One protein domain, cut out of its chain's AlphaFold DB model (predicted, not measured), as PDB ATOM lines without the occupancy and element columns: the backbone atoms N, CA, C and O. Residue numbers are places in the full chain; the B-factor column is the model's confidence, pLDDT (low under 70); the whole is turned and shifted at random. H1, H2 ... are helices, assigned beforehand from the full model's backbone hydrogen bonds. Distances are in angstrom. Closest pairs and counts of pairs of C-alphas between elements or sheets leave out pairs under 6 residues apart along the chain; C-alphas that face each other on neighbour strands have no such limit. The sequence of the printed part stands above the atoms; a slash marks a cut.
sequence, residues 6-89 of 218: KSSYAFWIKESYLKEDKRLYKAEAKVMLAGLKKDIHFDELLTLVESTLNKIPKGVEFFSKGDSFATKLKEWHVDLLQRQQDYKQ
ATOM      1  N   LYS A   6     112.590 152.809 116.969       95.06
ATOM      2  CA  LYS A   6     113.443 151.932 116.148       95.06
ATOM      3  C   LYS A   6     113.139 152.054 114.653       95.06
ATOM      4  O   LYS A   6     114.068 152.173 113.856       95.06
ATOM      5  N   SER A   7     111.856 152.102 114.273       94.12
ATOM      6  CA  SER A   7     111.436 152.294 112.878       94.12
ATOM      7  C   SER A   7     111.868 153.663 112.349       94.12
ATOM      8  O   SER A   7     112.399 153.753 111.243       94.12
ATOM      9  N   SER A   8     111.677 154.719 113.145       95.81
ATOM     10  CA  SER A   8     112.051 156.091 112.786       95.81
ATOM     11  C   SER A   8     113.566 156.243 112.599       95.81
ATOM     12  O   SER A   8     114.017 156.775 111.583       95.81
ATOM     13  N   TYR A   9     114.361 155.703 113.524       97.19
ATOM     14  CA  TYR A   9     115.821 155.775 113.466       97.19
ATOM     15  C   TYR A   9     116.356 154.956 112.288       97.19
ATOM     16  O   TYR A   9     117.199 155.435 111.530       97.19
ATOM     17  N   ALA A  10     115.821 153.749 112.073       96.69
ATOM     18  CA  ALA A  10     116.203 152.902 110.947       96.69
ATOM     19  C   ALA A  10     115.879 153.567 109.602       96.69
ATOM     20  O   ALA A  10     116.697 153.522 108.680       96.69
ATOM     21  N   PHE A  11     114.709 154.206 109.504       96.38
ATOM     22  CA  PHE A  11     114.313 154.978 108.332       96.38
ATOM     23  C   PHE A  11     115.288 156.126 108.077       96.38
ATOM     24  O   PHE A  11     115.824 156.218 106.976       96.38
ATOM     25  N   TRP A  12     115.589 156.948 109.084       97.19
ATOM     26  CA  TRP A  12     116.504 158.080 108.921       97.19
ATOM     27  C   TRP A  12     117.918 157.633 108.515       97.19
ATOM     28  O   TRP A  12     118.497 158.184 107.580       97.19
ATOM     29  N   ILE A  13     118.460 156.577 109.132       96.75
ATOM     30  CA  ILE A  13     119.777 156.042 108.748       96.75
ATOM     31  C   ILE A  13     119.772 155.590 107.285       96.75
ATOM     32  O   ILE A  13     120.693 155.907 106.533       96.75
ATOM     33  N   LYS A  14     118.750 154.834 106.874       96.31
ATOM     34  CA  LYS A  14     118.674 154.246 105.532       96.31
ATOM     35  C   LYS A  14     118.400 155.286 104.449       96.31
ATOM     36  O   LYS A  14     119.025 155.242 103.391       96.31
ATOM     37  N   GLU A  15     117.441 156.167 104.694       95.19
ATOM     38  CA  GLU A  15     116.884 157.062 103.683       95.19
ATOM     39  C   GLU A  15     117.533 158.446 103.685       95.19
ATOM     40  O   GLU A  15     117.485 159.114 102.654       95.19
ATOM     41  N   SER A  16     118.171 158.852 104.787       92.00
ATOM     42  CA  SER A  16     118.907 160.114 104.890       92.00
ATOM     43  C   SER A  16     120.413 159.855 104.916       92.00
ATOM     44  O   SER A  16     121.070 160.022 103.892       92.00
ATOM     45  N   TYR A  17     120.963 159.352 106.026       93.75
ATOM     46  CA  TYR A  17     122.418 159.334 106.223       93.75
ATOM     47  C   TYR A  17     123.181 158.468 105.215       93.75
ATOM     48  O   TYR A  17     124.172 158.887 104.617       93.75
ATOM     49  N   LEU A  18     122.733 157.231 104.985       93.38
ATOM     50  CA  LEU A  18     123.439 156.316 104.085       93.38
ATOM     51  C   LEU A  18     123.390 156.761 102.619       93.38
ATOM     52  O   LEU A  18     124.206 156.264 101.835       93.38
ATOM     53  N   LYS A  19     122.505 157.696 102.258       92.25
ATOM     54  CA  LYS A  19     122.443 158.311 100.927       92.25
ATOM     55  C   LYS A  19     123.308 159.565 100.789       92.25
ATOM     56  O   LYS A  19     123.494 160.016  99.669       92.25
ATOM     57  N   GLU A  20     123.871 160.094 101.875       89.62
ATOM     58  CA  GLU A  20     124.764 161.252 101.810       89.62
ATOM     59  C   GLU A  20     126.091 160.915 101.103       89.62
ATOM     60  O   GLU A  20     126.648 159.813 101.248       89.62
ATOM     61  N   ASP A  21     126.621 161.890 100.360       81.50
ATOM     62  CA  ASP A  21     127.856 161.744  99.580       81.50
ATOM     63  C   ASP A  21     129.101 161.638 100.472       81.50
ATOM     64  O   ASP A  21     129.992 160.823 100.218       81.50
ATOM     65  N   LYS A  22     129.158 162.424 101.555       79.12
ATOM     66  CA  LYS A  22     130.322 162.543 102.451       79.12
ATOM     67  C   LYS A  22     130.006 162.092 103.878       79.12
ATOM     68  O   LYS A  22     130.102 162.865 104.824       79.12
ATOM     69  N   ARG A  23     129.659 160.815 104.023       85.56
ATOM     70  CA  ARG A  23     129.385 160.159 105.315       85.56
ATOM     71  C   ARG A  23     130.662 159.613 105.960       85.56
ATOM     72  O   ARG A  23     131.344 158.781 105.354       85.56
ATOM     73  N   LEU A  24     130.967 160.044 107.183       86.88
ATOM     74  CA  LEU A  24     132.183 159.635 107.897       86.88
ATOM     75  C   LEU A  24     132.028 158.284 108.612       86.88
ATOM     76  O   LEU A  24     132.925 157.449 108.557       86.88
ATOM     77  N   TYR A  25     130.864 158.027 109.207       89.88
ATOM     78  CA  TYR A  25     130.586 156.890 110.097       89.88
ATOM     79  C   TYR A  25     129.699 155.826 109.433       89.88
ATOM     80  O   TYR A  25     128.749 155.289 110.010       89.88
ATOM     81  N   LYS A  26     129.971 155.524 108.155       91.81
ATOM     82  CA  LYS A  26     129.176 154.567 107.360       91.81
ATOM     83  C   LYS A  26     129.135 153.173 107.997       91.81
ATOM     84  O   LYS A  26     128.119 152.484 107.884       91.81
ATOM     85  N   ALA A  27     130.243 152.724 108.587       92.69
ATOM     86  CA  ALA A  27     130.344 151.394 109.179       92.69
ATOM     87  C   ALA A  27     129.470 151.296 110.437       92.69
ATOM     88  O   ALA A  27     128.642 150.389 110.544       92.69
ATOM     89  N   GLU A  28     129.575 152.280 111.324       94.19
ATOM     90  CA  GLU A  28     128.802 152.407 112.557       94.19
ATOM     91  C   GLU A  28     127.308 152.505 112.246       94.19
ATOM     92  O   GLU A  28     126.512 151.762 112.820       94.19
ATOM     93  N   ALA A  29     126.926 153.330 111.268       94.81
ATOM     94  CA  ALA A  29     125.541 153.457 110.823       94.81
ATOM     95  C   ALA A  29     124.962 152.139 110.288       94.81
ATOM     96  O   ALA A  29     123.810 151.807 110.570       94.81
ATOM     97  N   LYS A  30     125.750 151.340 109.552       96.00
ATOM     98  CA  LYS A  30     125.318 150.009 109.090       96.00
ATOM     99  C   LYS A  30     125.141 149.021 110.241       96.00
ATOM    100  O   LYS A  30     124.173 148.261 110.230       96.00
ATOM    101  N   VAL A  31     126.053 149.027 111.212       96.44
ATOM    102  CA  VAL A  31     125.963 148.172 112.406       96.44
ATOM    103  C   VAL A  31     124.739 148.552 113.237       96.44
ATOM    104  O   VAL A  31     123.954 147.676 113.595       96.44
ATOM    105  N   MET A  32     124.521 149.848 113.470       96.94
ATOM    106  CA  MET A  32     123.344 150.345 114.178       96.94
ATOM    107  C   MET A  32     122.054 149.967 113.444       96.94
ATOM    108  O   MET A  32     121.141 149.429 114.062       96.94
ATOM    109  N   LEU A  33     121.990 150.155 112.121       97.25
ATOM    110  CA  LEU A  33     120.833 149.757 111.316       97.25
ATOM    111  C   LEU A  33     120.536 148.253 111.420       97.25
ATOM    112  O   LEU A  33     119.372 147.861 111.442       97.25
ATOM    113  N   ALA A  34     121.565 147.402 111.484       96.50
ATOM    114  CA  ALA A  34     121.382 145.971 111.713       96.50
ATOM    115  C   ALA A  34     120.846 145.676 113.126       96.50
ATOM    116  O   ALA A  34     119.995 144.802 113.273       96.50
ATOM    117  N   GLY A  35     121.291 146.424 114.140       96.44
ATOM    118  CA  GLY A  35     120.753 146.358 115.502       96.44
ATOM    119  C   GLY A  35     119.278 146.762 115.579       96.44
ATOM    120  O   GLY A  35     118.475 146.017 116.126       96.44
ATOM    121  N   LEU A  36     118.900 147.874 114.944       95.75
ATOM    122  CA  LEU A  36     117.523 148.394 114.927       95.75
ATOM    123  C   LEU A  36     116.514 147.469 114.224       95.75
ATOM    124  O   LEU A  36     115.312 147.587 114.454       95.75
ATOM    125  N   LYS A  37     116.987 146.569 113.351       93.25
ATOM    126  CA  LYS A  37     116.153 145.554 112.682       93.25
ATOM    127  C   LYS A  37     115.813 144.364 113.574       93.25
ATOM    128  O   LYS A  37     114.930 143.590 113.211       93.25
ATOM    129  N   LYS A  38     116.527 144.183 114.685       93.38
ATOM    130  CA  LYS A  38     116.206 143.145 115.663       93.38
ATOM    131  C   LYS A  38     114.954 143.540 116.439       93.38
ATOM    132  O   LYS A  38     114.527 144.701 116.433       93.38
ATOM    133  N   ASP A  39     114.358 142.561 117.105       89.00
ATOM    134  CA  ASP A  39     113.361 142.882 118.109       89.00
ATOM    135  C   ASP A  39     114.084 143.335 119.372       89.00
ATOM    136  O   ASP A  39     114.794 142.547 119.986       89.00
ATOM    137  N   ILE A  40     114.011 144.638 119.643       92.31
ATOM    138  CA  ILE A  40     114.675 145.291 120.766       92.31
ATOM    139  C   ILE A  40     113.665 146.127 121.541       92.31
ATOM    140  O   ILE A  40     112.777 146.754 120.942       92.31
ATOM    141  N   HIS A  41     113.847 146.162 122.853       93.31
ATOM    142  CA  HIS A  41     113.096 146.988 123.790       93.31
ATOM    143  C   HIS A  41     113.803 148.325 124.058       93.31
ATOM    144  O   HIS A  41     114.869 148.614 123.509       93.31
ATOM    145  N   PHE A  42     113.192 149.173 124.889       95.06
ATOM    146  CA  PHE A  42     113.673 150.532 125.144       95.06
ATOM    147  C   PHE A  42     115.103 150.583 125.706       95.06
ATOM    148  O   PHE A  42     115.941 151.306 125.168       95.06
ATOM    149  N   ASP A  43     115.416 149.780 126.726       95.44
ATOM    150  CA  ASP A  43     116.752 149.770 127.342       95.44
ATOM    151  C   ASP A  43     117.837 149.252 126.380       95.44
ATOM    152  O   ASP A  43     118.973 149.734 126.366       95.44
ATOM    153  N   GLU A  44     117.477 148.309 125.508       96.69
ATOM    154  CA  GLU A  44     118.363 147.805 124.459       96.69
ATOM    155  C   GLU A  44     118.592 148.854 123.364       96.69
ATOM    156  O   GLU A  44     119.708 148.976 122.854       96.69
ATOM    157  N   LEU A  45     117.571 149.652 123.021       97.44
ATOM    158  CA  LEU A  45     117.716 150.789 122.113       97.44
ATOM    159  C   LEU A  45     118.649 151.854 122.702       97.44
ATOM    160  O   LEU A  45     119.535 152.333 121.992       97.44
ATOM    161  N   LEU A  46     118.490 152.191 123.985       97.19
ATOM    162  CA  LEU A  46     119.385 153.114 124.687       97.19
ATOM    163  C   LEU A  46     120.831 152.602 124.656       97.19
ATOM    164  O   LEU A  46     121.724 153.316 124.201       97.19
ATOM    165  N   THR A  47     121.042 151.332 125.004       97.44
ATOM    166  CA  THR A  47     122.363 150.683 124.958       97.44
ATOM    167  C   THR A  47     122.958 150.684 123.544       97.44
ATOM    168  O   THR A  47     124.157 150.916 123.349       97.44
ATOM    169  N   LEU A  48     122.138 150.444 122.516       97.81
ATOM    170  CA  LEU A  48     122.568 150.484 121.119       97.81
ATOM    171  C   LEU A  48     123.024 151.891 120.709       97.81
ATOM    172  O   LEU A  48     124.069 152.032 120.069       97.81
ATOM    173  N   VAL A  49     122.273 152.927 121.084       97.06
ATOM    174  CA  VAL A  49     122.637 154.325 120.816       97.06
ATOM    175  C   VAL A  49     123.922 154.700 121.559       97.06
ATOM    176  O   VAL A  49     124.852 155.209 120.936       97.06
ATOM    177  N   GLU A  50     124.028 154.378 122.847       95.81
ATOM    178  CA  GLU A  50     125.199 154.673 123.685       95.81
ATOM    179  C   GLU A  50     126.473 153.992 123.188       95.81
ATOM    180  O   GLU A  50     127.522 154.625 123.033       95.81
ATOM    181  N   SER A  51     126.389 152.697 122.887       95.94
ATOM    182  CA  SER A  51     127.524 151.937 122.363       95.94
ATOM    183  C   SER A  51     127.957 152.418 120.976       95.94
ATOM    184  O   SER A  51     129.145 152.355 120.656       95.94
ATOM    185  N   THR A  52     127.028 152.927 120.161       95.12
ATOM    186  CA  THR A  52     127.351 153.531 118.861       95.12
ATOM    187  C   THR A  52     128.010 154.898 119.048       95.12
ATOM    188  O   THR A  52     129.037 155.166 118.427       95.12
ATOM    189  N   LEU A  53     127.490 155.730 119.953       92.00
ATOM    190  CA  LEU A  53     128.050 157.045 120.267       92.00
ATOM    191  C   LEU A  53     129.481 156.946 120.821       92.00
ATOM    192  O   LEU A  53     130.339 157.742 120.452       92.00
ATOM    193  N   ASN A  54     129.772 155.944 121.655       90.94
ATOM    194  CA  ASN A  54     131.112 155.728 122.217       90.94
ATOM    195  C   ASN A  54     132.173 155.314 121.185       90.94
ATOM    196  O   ASN A  54     133.363 155.430 121.470       90.94
ATOM    197  N   LYS A  55     131.767 154.861 119.994       89.81
ATOM    198  CA  LYS A  55     132.684 154.563 118.880       89.81
ATOM    199  C   LYS A  55     133.065 155.809 118.082       89.81
ATOM    200  O   LYS A  55     134.004 155.756 117.293       89.81
ATOM    201  N   ILE A  56     132.360 156.922 118.283       85.06
ATOM    202  CA  ILE A  56     132.650 158.188 117.615       85.06
ATOM    203  C   ILE A  56     133.785 158.897 118.375       85.06
ATOM    204  O   ILE A  56     133.645 159.152 119.576       85.06
ATOM    205  N   PRO A  57     134.911 159.237 117.714       80.69
ATOM    206  CA  PRO A  57     136.032 159.922 118.355       80.69
ATOM    207  C   PRO A  57     135.608 161.247 119.011       80.69
ATOM    208  O   PRO A  57     134.965 162.083 118.379       80.69
ATOM    209  N   LYS A  58     135.998 161.467 120.276       69.19
ATOM    210  CA  LYS A  58     135.579 162.631 121.091       69.19
ATOM    211  C   LYS A  58     136.493 163.872 120.975       69.19
ATOM    212  O   LYS A  58     136.354 164.800 121.764       69.19
ATOM    213  N   GLY A  59     137.449 163.883 120.040       58.22
ATOM    214  CA  GLY A  59     138.476 164.931 119.921       58.22
ATOM    215  C   GLY A  59     137.940 166.319 119.523       58.22
ATOM    216  O   GLY A  59     136.931 166.431 118.829       58.22
ATOM    217  N   VAL A  60     138.648 167.379 119.938       49.12
ATOM    218  CA  VAL A  60     138.229 168.799 119.833       49.12
ATOM    219  C   VAL A  60     137.999 169.270 118.382       49.12
ATOM    220  O   VAL A  60     137.117 170.086 118.142       49.12
ATOM    221  N   GLU A  61     138.698 168.700 117.394       48.44
ATOM    222  CA  GLU A  61     138.490 168.996 115.961       48.44
ATOM    223  C   GLU A  61     137.405 168.137 115.280       48.44
ATOM    224  O   GLU A  61     137.036 168.386 114.132       48.44
ATOM    225  N   PHE A  62     136.878 167.109 115.953       50.84
ATOM    226  CA  PHE A  62     135.907 166.183 115.358       50.84
ATOM    227  C   PHE A  62     134.461 166.652 115.522       50.84
ATOM    228  O   PHE A  62     133.644 166.418 114.636       50.84
ATOM    229  N   PHE A  63     134.144 167.367 116.604       48.66
ATOM    230  CA  PHE A  63     132.817 167.968 116.787       48.66
ATOM    231  C   PHE A  63     132.643 169.317 116.079       48.66
ATOM    232  O   PHE A  63     131.515 169.788 115.969       48.66
ATOM    233  N   SER A  64     133.720 169.912 115.555       46.06
ATOM    234  CA  SER A  64     133.639 171.089 114.680       46.06
ATOM    235  C   SER A  64     133.301 170.728 113.224       46.06
ATOM    236  O   SER A  64     132.871 171.595 112.465       46.06
ATOM    237  N   LYS A  65     133.409 169.447 112.833       55.03
ATOM    238  CA  LYS A  65     132.874 168.917 111.567       55.03
ATOM    239  C   LYS A  65     131.543 168.212 111.833       55.03
ATOM    240  O   LYS A  65     131.519 167.034 112.175       55.03
ATOM    241  N   GLY A  66     130.444 168.951 111.688       65.88
ATOM    242  CA  GLY A  66     129.065 168.499 111.897       65.88
ATOM    243  C   GLY A  66     128.605 167.371 110.966       65.88
ATOM    244  O   GLY A  66     127.780 167.595 110.085       65.88
ATOM    245  N   ASP A  67     129.116 166.154 111.162       84.50
ATOM    246  CA  ASP A  67     128.534 164.951 110.567       84.50
ATOM    247  C   ASP A  67     127.123 164.741 111.142       84.50
ATOM    248  O   ASP A  67     126.883 164.811 112.359       84.50
ATOM    249  N   SER A  68     126.169 164.529 110.239       89.50
ATOM    250  CA  SER A  68     124.748 164.450 110.568       89.50
ATOM    251  C   SER A  68     124.431 163.225 111.431       89.50
ATOM    252  O   SER A  68     123.565 163.311 112.302       89.50
ATOM    253  N   PHE A  69     125.154 162.110 111.272       92.06
ATOM    254  CA  PHE A  69     124.949 160.889 112.055       92.06
ATOM    255  C   PHE A  69     125.429 161.050 113.489       92.06
ATOM    256  O   PHE A  69     124.692 160.713 114.415       92.06
ATOM    257  N   ALA A  70     126.613 161.631 113.697       89.75
ATOM    258  CA  ALA A  70     127.096 161.940 115.043       89.75
ATOM    259  C   ALA A  70     126.158 162.914 115.779       89.75
ATOM    260  O   ALA A  70     125.889 162.743 116.969       89.75
ATOM    261  N   THR A  71     125.631 163.910 115.063       90.06
ATOM    262  CA  THR A  71     124.667 164.877 115.605       90.06
ATOM    263  C   THR A  71     123.352 164.194 115.982       90.06
ATOM    264  O   THR A  71     122.906 164.316 117.123       90.06
ATOM    265  N   LYS A  72     122.773 163.389 115.079       93.75
ATOM    266  CA  LYS A  72     121.538 162.648 115.362       93.75
ATOM    267  C   LYS A  72     121.678 161.625 116.477       93.75
ATOM    268  O   LYS A  72     120.766 161.510 117.285       93.75
ATOM    269  N   LEU A  73     122.812 160.936 116.583       94.00
ATOM    270  CA  LEU A  73     123.062 160.021 117.696       94.00
ATOM    271  C   LEU A  73     123.032 160.727 119.050       94.00
ATOM    272  O   LEU A  73     122.460 160.188 119.994       94.00
ATOM    273  N   LYS A  74     123.611 161.929 119.149       92.69
ATOM    274  CA  LYS A  74     123.536 162.735 120.374       92.69
ATOM    275  C   LYS A  74     122.104 163.160 120.679       92.69
ATOM    276  O   LYS A  74     121.676 163.032 121.819       92.69
ATOM    277  N   GLU A  75     121.369 163.635 119.676       94.50
ATOM    278  CA  GLU A  75     119.959 164.009 119.843       94.50
ATOM    279  C   GLU A  75     119.117 162.826 120.335       94.50
ATOM    280  O   GLU A  75     118.352 162.972 121.284       94.50
ATOM    281  N   TRP A  76     119.285 161.644 119.735       96.75
ATOM    282  CA  TRP A  76     118.586 160.433 120.161       96.75
ATOM    283  C   TRP A  76     118.993 159.994 121.560       96.75
ATOM    284  O   TRP A  76     118.131 159.625 122.345       96.75
ATOM    285  N   HIS A  77     120.282 160.057 121.898       96.44
ATOM    286  CA  HIS A  77     120.748 159.720 123.243       96.44
ATOM    287  C   HIS A  77     120.099 160.618 124.301       96.44
ATOM    288  O   HIS A  77     119.548 160.113 125.275       96.44
ATOM    289  N   VAL A  78     120.079 161.933 124.064       95.50
ATOM    290  CA  VAL A  78     119.424 162.904 124.952       95.50
ATOM    291  C   VAL A  78     117.915 162.652 125.047       95.50
ATOM    292  O   VAL A  78     117.378 162.646 126.152       95.50
ATOM    293  N   ASP A  79     117.228 162.403 123.926       95.31
ATOM    294  CA  ASP A  79     115.786 162.103 123.915       95.31
ATOM    295  C   ASP A  79     115.457 160.825 124.703       95.31
ATOM    296  O   ASP A  79     114.522 160.819 125.503       95.31
ATOM    297  N   LEU A  80     116.241 159.756 124.532       96.44
ATOM    298  CA  LEU A  80     116.050 158.496 125.254       96.44
ATOM    299  C   LEU A  80     116.291 158.658 126.760       96.44
ATOM    300  O   LEU A  80     115.490 158.175 127.560       96.44
ATOM    301  N   LEU A  81     117.346 159.373 127.164       95.62
ATOM    302  CA  LEU A  81     117.589 159.660 128.581       95.62
ATOM    303  C   LEU A  81     116.458 160.493 129.189       95.62
ATOM    304  O   LEU A  81     115.980 160.168 130.278       95.62
ATOM    305  N   GLN A  82     115.983 161.517 128.475       93.31
ATOM    306  CA  GLN A  82     114.881 162.353 128.945       93.31
ATOM    307  C   GLN A  82     113.585 161.549 129.095       93.31
ATOM    308  O   GLN A  82     112.926 161.665 130.123       93.31
ATOM    309  N   ARG A  83     113.245 160.686 128.128       93.69
ATOM    310  CA  ARG A  83     112.086 159.777 128.222       93.69
ATOM    311  C   ARG A  83     112.164 158.892 129.456       93.69
ATOM    312  O   ARG A  83     111.175 158.746 130.170       93.69
ATOM    313  N   GLN A  84     113.334 158.305 129.712       93.06
ATOM    314  CA  GLN A  84     113.531 157.434 130.867       93.06
ATOM    315  C   GLN A  84     113.396 158.209 132.184       93.06
ATOM    316  O   GLN A  84     112.801 157.706 133.137       93.06
ATOM    317  N   GLN A  85     113.943 159.424 132.244       91.44
ATOM    318  CA  GLN A  85     113.837 160.291 133.412       91.44
ATOM    319  C   GLN A  85     112.388 160.720 133.660       91.44
ATOM    320  O   GLN A  85     111.896 160.543 134.773       91.44
ATOM    321  N   ASP A  86     111.703 161.229 132.637       89.38
ATOM    322  CA  ASP A  86     110.321 161.700 132.743       89.38
ATOM    323  C   ASP A  86     109.387 160.561 133.161       89.38
ATOM    324  O   ASP A  86     108.538 160.753 134.024       89.38
ATOM    325  N   TYR A  87     109.588 159.354 132.623       89.56
ATOM    326  CA  TYR A  87     108.821 158.170 133.011       89.56
ATOM    327  C   TYR A  87     109.048 157.760 134.470       89.56
ATOM    328  O   TYR A  87     108.096 157.416 135.160       89.56
ATOM    329  N   LYS A  88     110.293 157.818 134.963       85.94
ATOM    330  CA  LYS A  88     110.630 157.483 136.362       85.94
ATOM    331  C   LYS A  88     110.127 158.520 137.365       85.94
ATOM    332  O   LYS A  88     109.864 158.174 138.511       85.94
ATOM    333  N   GLN A  89     110.078 159.789 136.965       81.19
ATOM    334  CA  GLN A  89     109.585 160.884 137.806       81.19
ATOM    335  C   GLN A  89     108.060 160.990 137.791       81.19
ATOM    336  O   GLN A  89     107.480 161.611 138.681       81.19
TER     337      GLN A  89
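AT A GLANCE: This is residues 6 to 89 of the 218 residues of an uncharacterized protein of Legionella maceachernii (UniProt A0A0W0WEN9). The long helix H4 and three shorter helices, H3, H2 and H1, make a small four-helix bundle of up-and-down hairpins, in which each helix folds back beside the one before it. The ring of helices is open between H4 and H1, and the long link of residues 54 to 67 joins H3 to H4. The printed part has 84 residues with four named helices, in the order H1, H2, H3, H4, and no named strand; its class is all helix. It is compact, with a radius of gyration of the C-alphas of 13.0 A and spans of 39 by 29 by 17 A.

IN THESE COORDINATES: H4, residues 68 to 89, is 31.4 A long from C-alpha 68 at (124.748, 164.450, 110.568) to C-alpha 89 at (109.585, 160.884, 137.806). H3 is residues 42 to 53, 16.5 A. H2 is residues 26 to 36, 15.2 A. H1, residues 6 to 15, 13.9 A, begins with C-alpha 6 at (113.443, 151.932, 116.148).

HOW THE PARTS SIT: H4 and H3 touch as a helical hairpin, opposite ways at a shallow tilt of 34 degrees, only just short of steep; their closest C-alphas, Val 49 and His 77, are 6.2 A apart. H3 and H2 touch as a hairpin, opposite ways at a shallow tilt of 7 degrees, the closest C-alphas being Glu 28 and Thr 52, 6.6 A. H2 and H1 touch as a hairpin, opposite ways at a shallow tilt of 31 degrees, with the C-alphas of Lys 6 and Leu 36 closest at 5.5 A. H1 and H4 are close but not clearly touching, with the closest C-alphas, Ile 13 and Phe 69, 7.8 A apart. In H1, H2, H3 and H4 every O i to N i+4 pair is within hydrogen-bond range.

THE WHOLE: The C-alphas of Asp 21 and Gln 89, the two farthest apart, are 42.4 A apart. The printed part has no cut. The link from H3 to H4 is long, H1 to H2 short and H2 to H3 tight. Mean pLDDT of the printed part is 88.8; residues 58 to 66 are under 70.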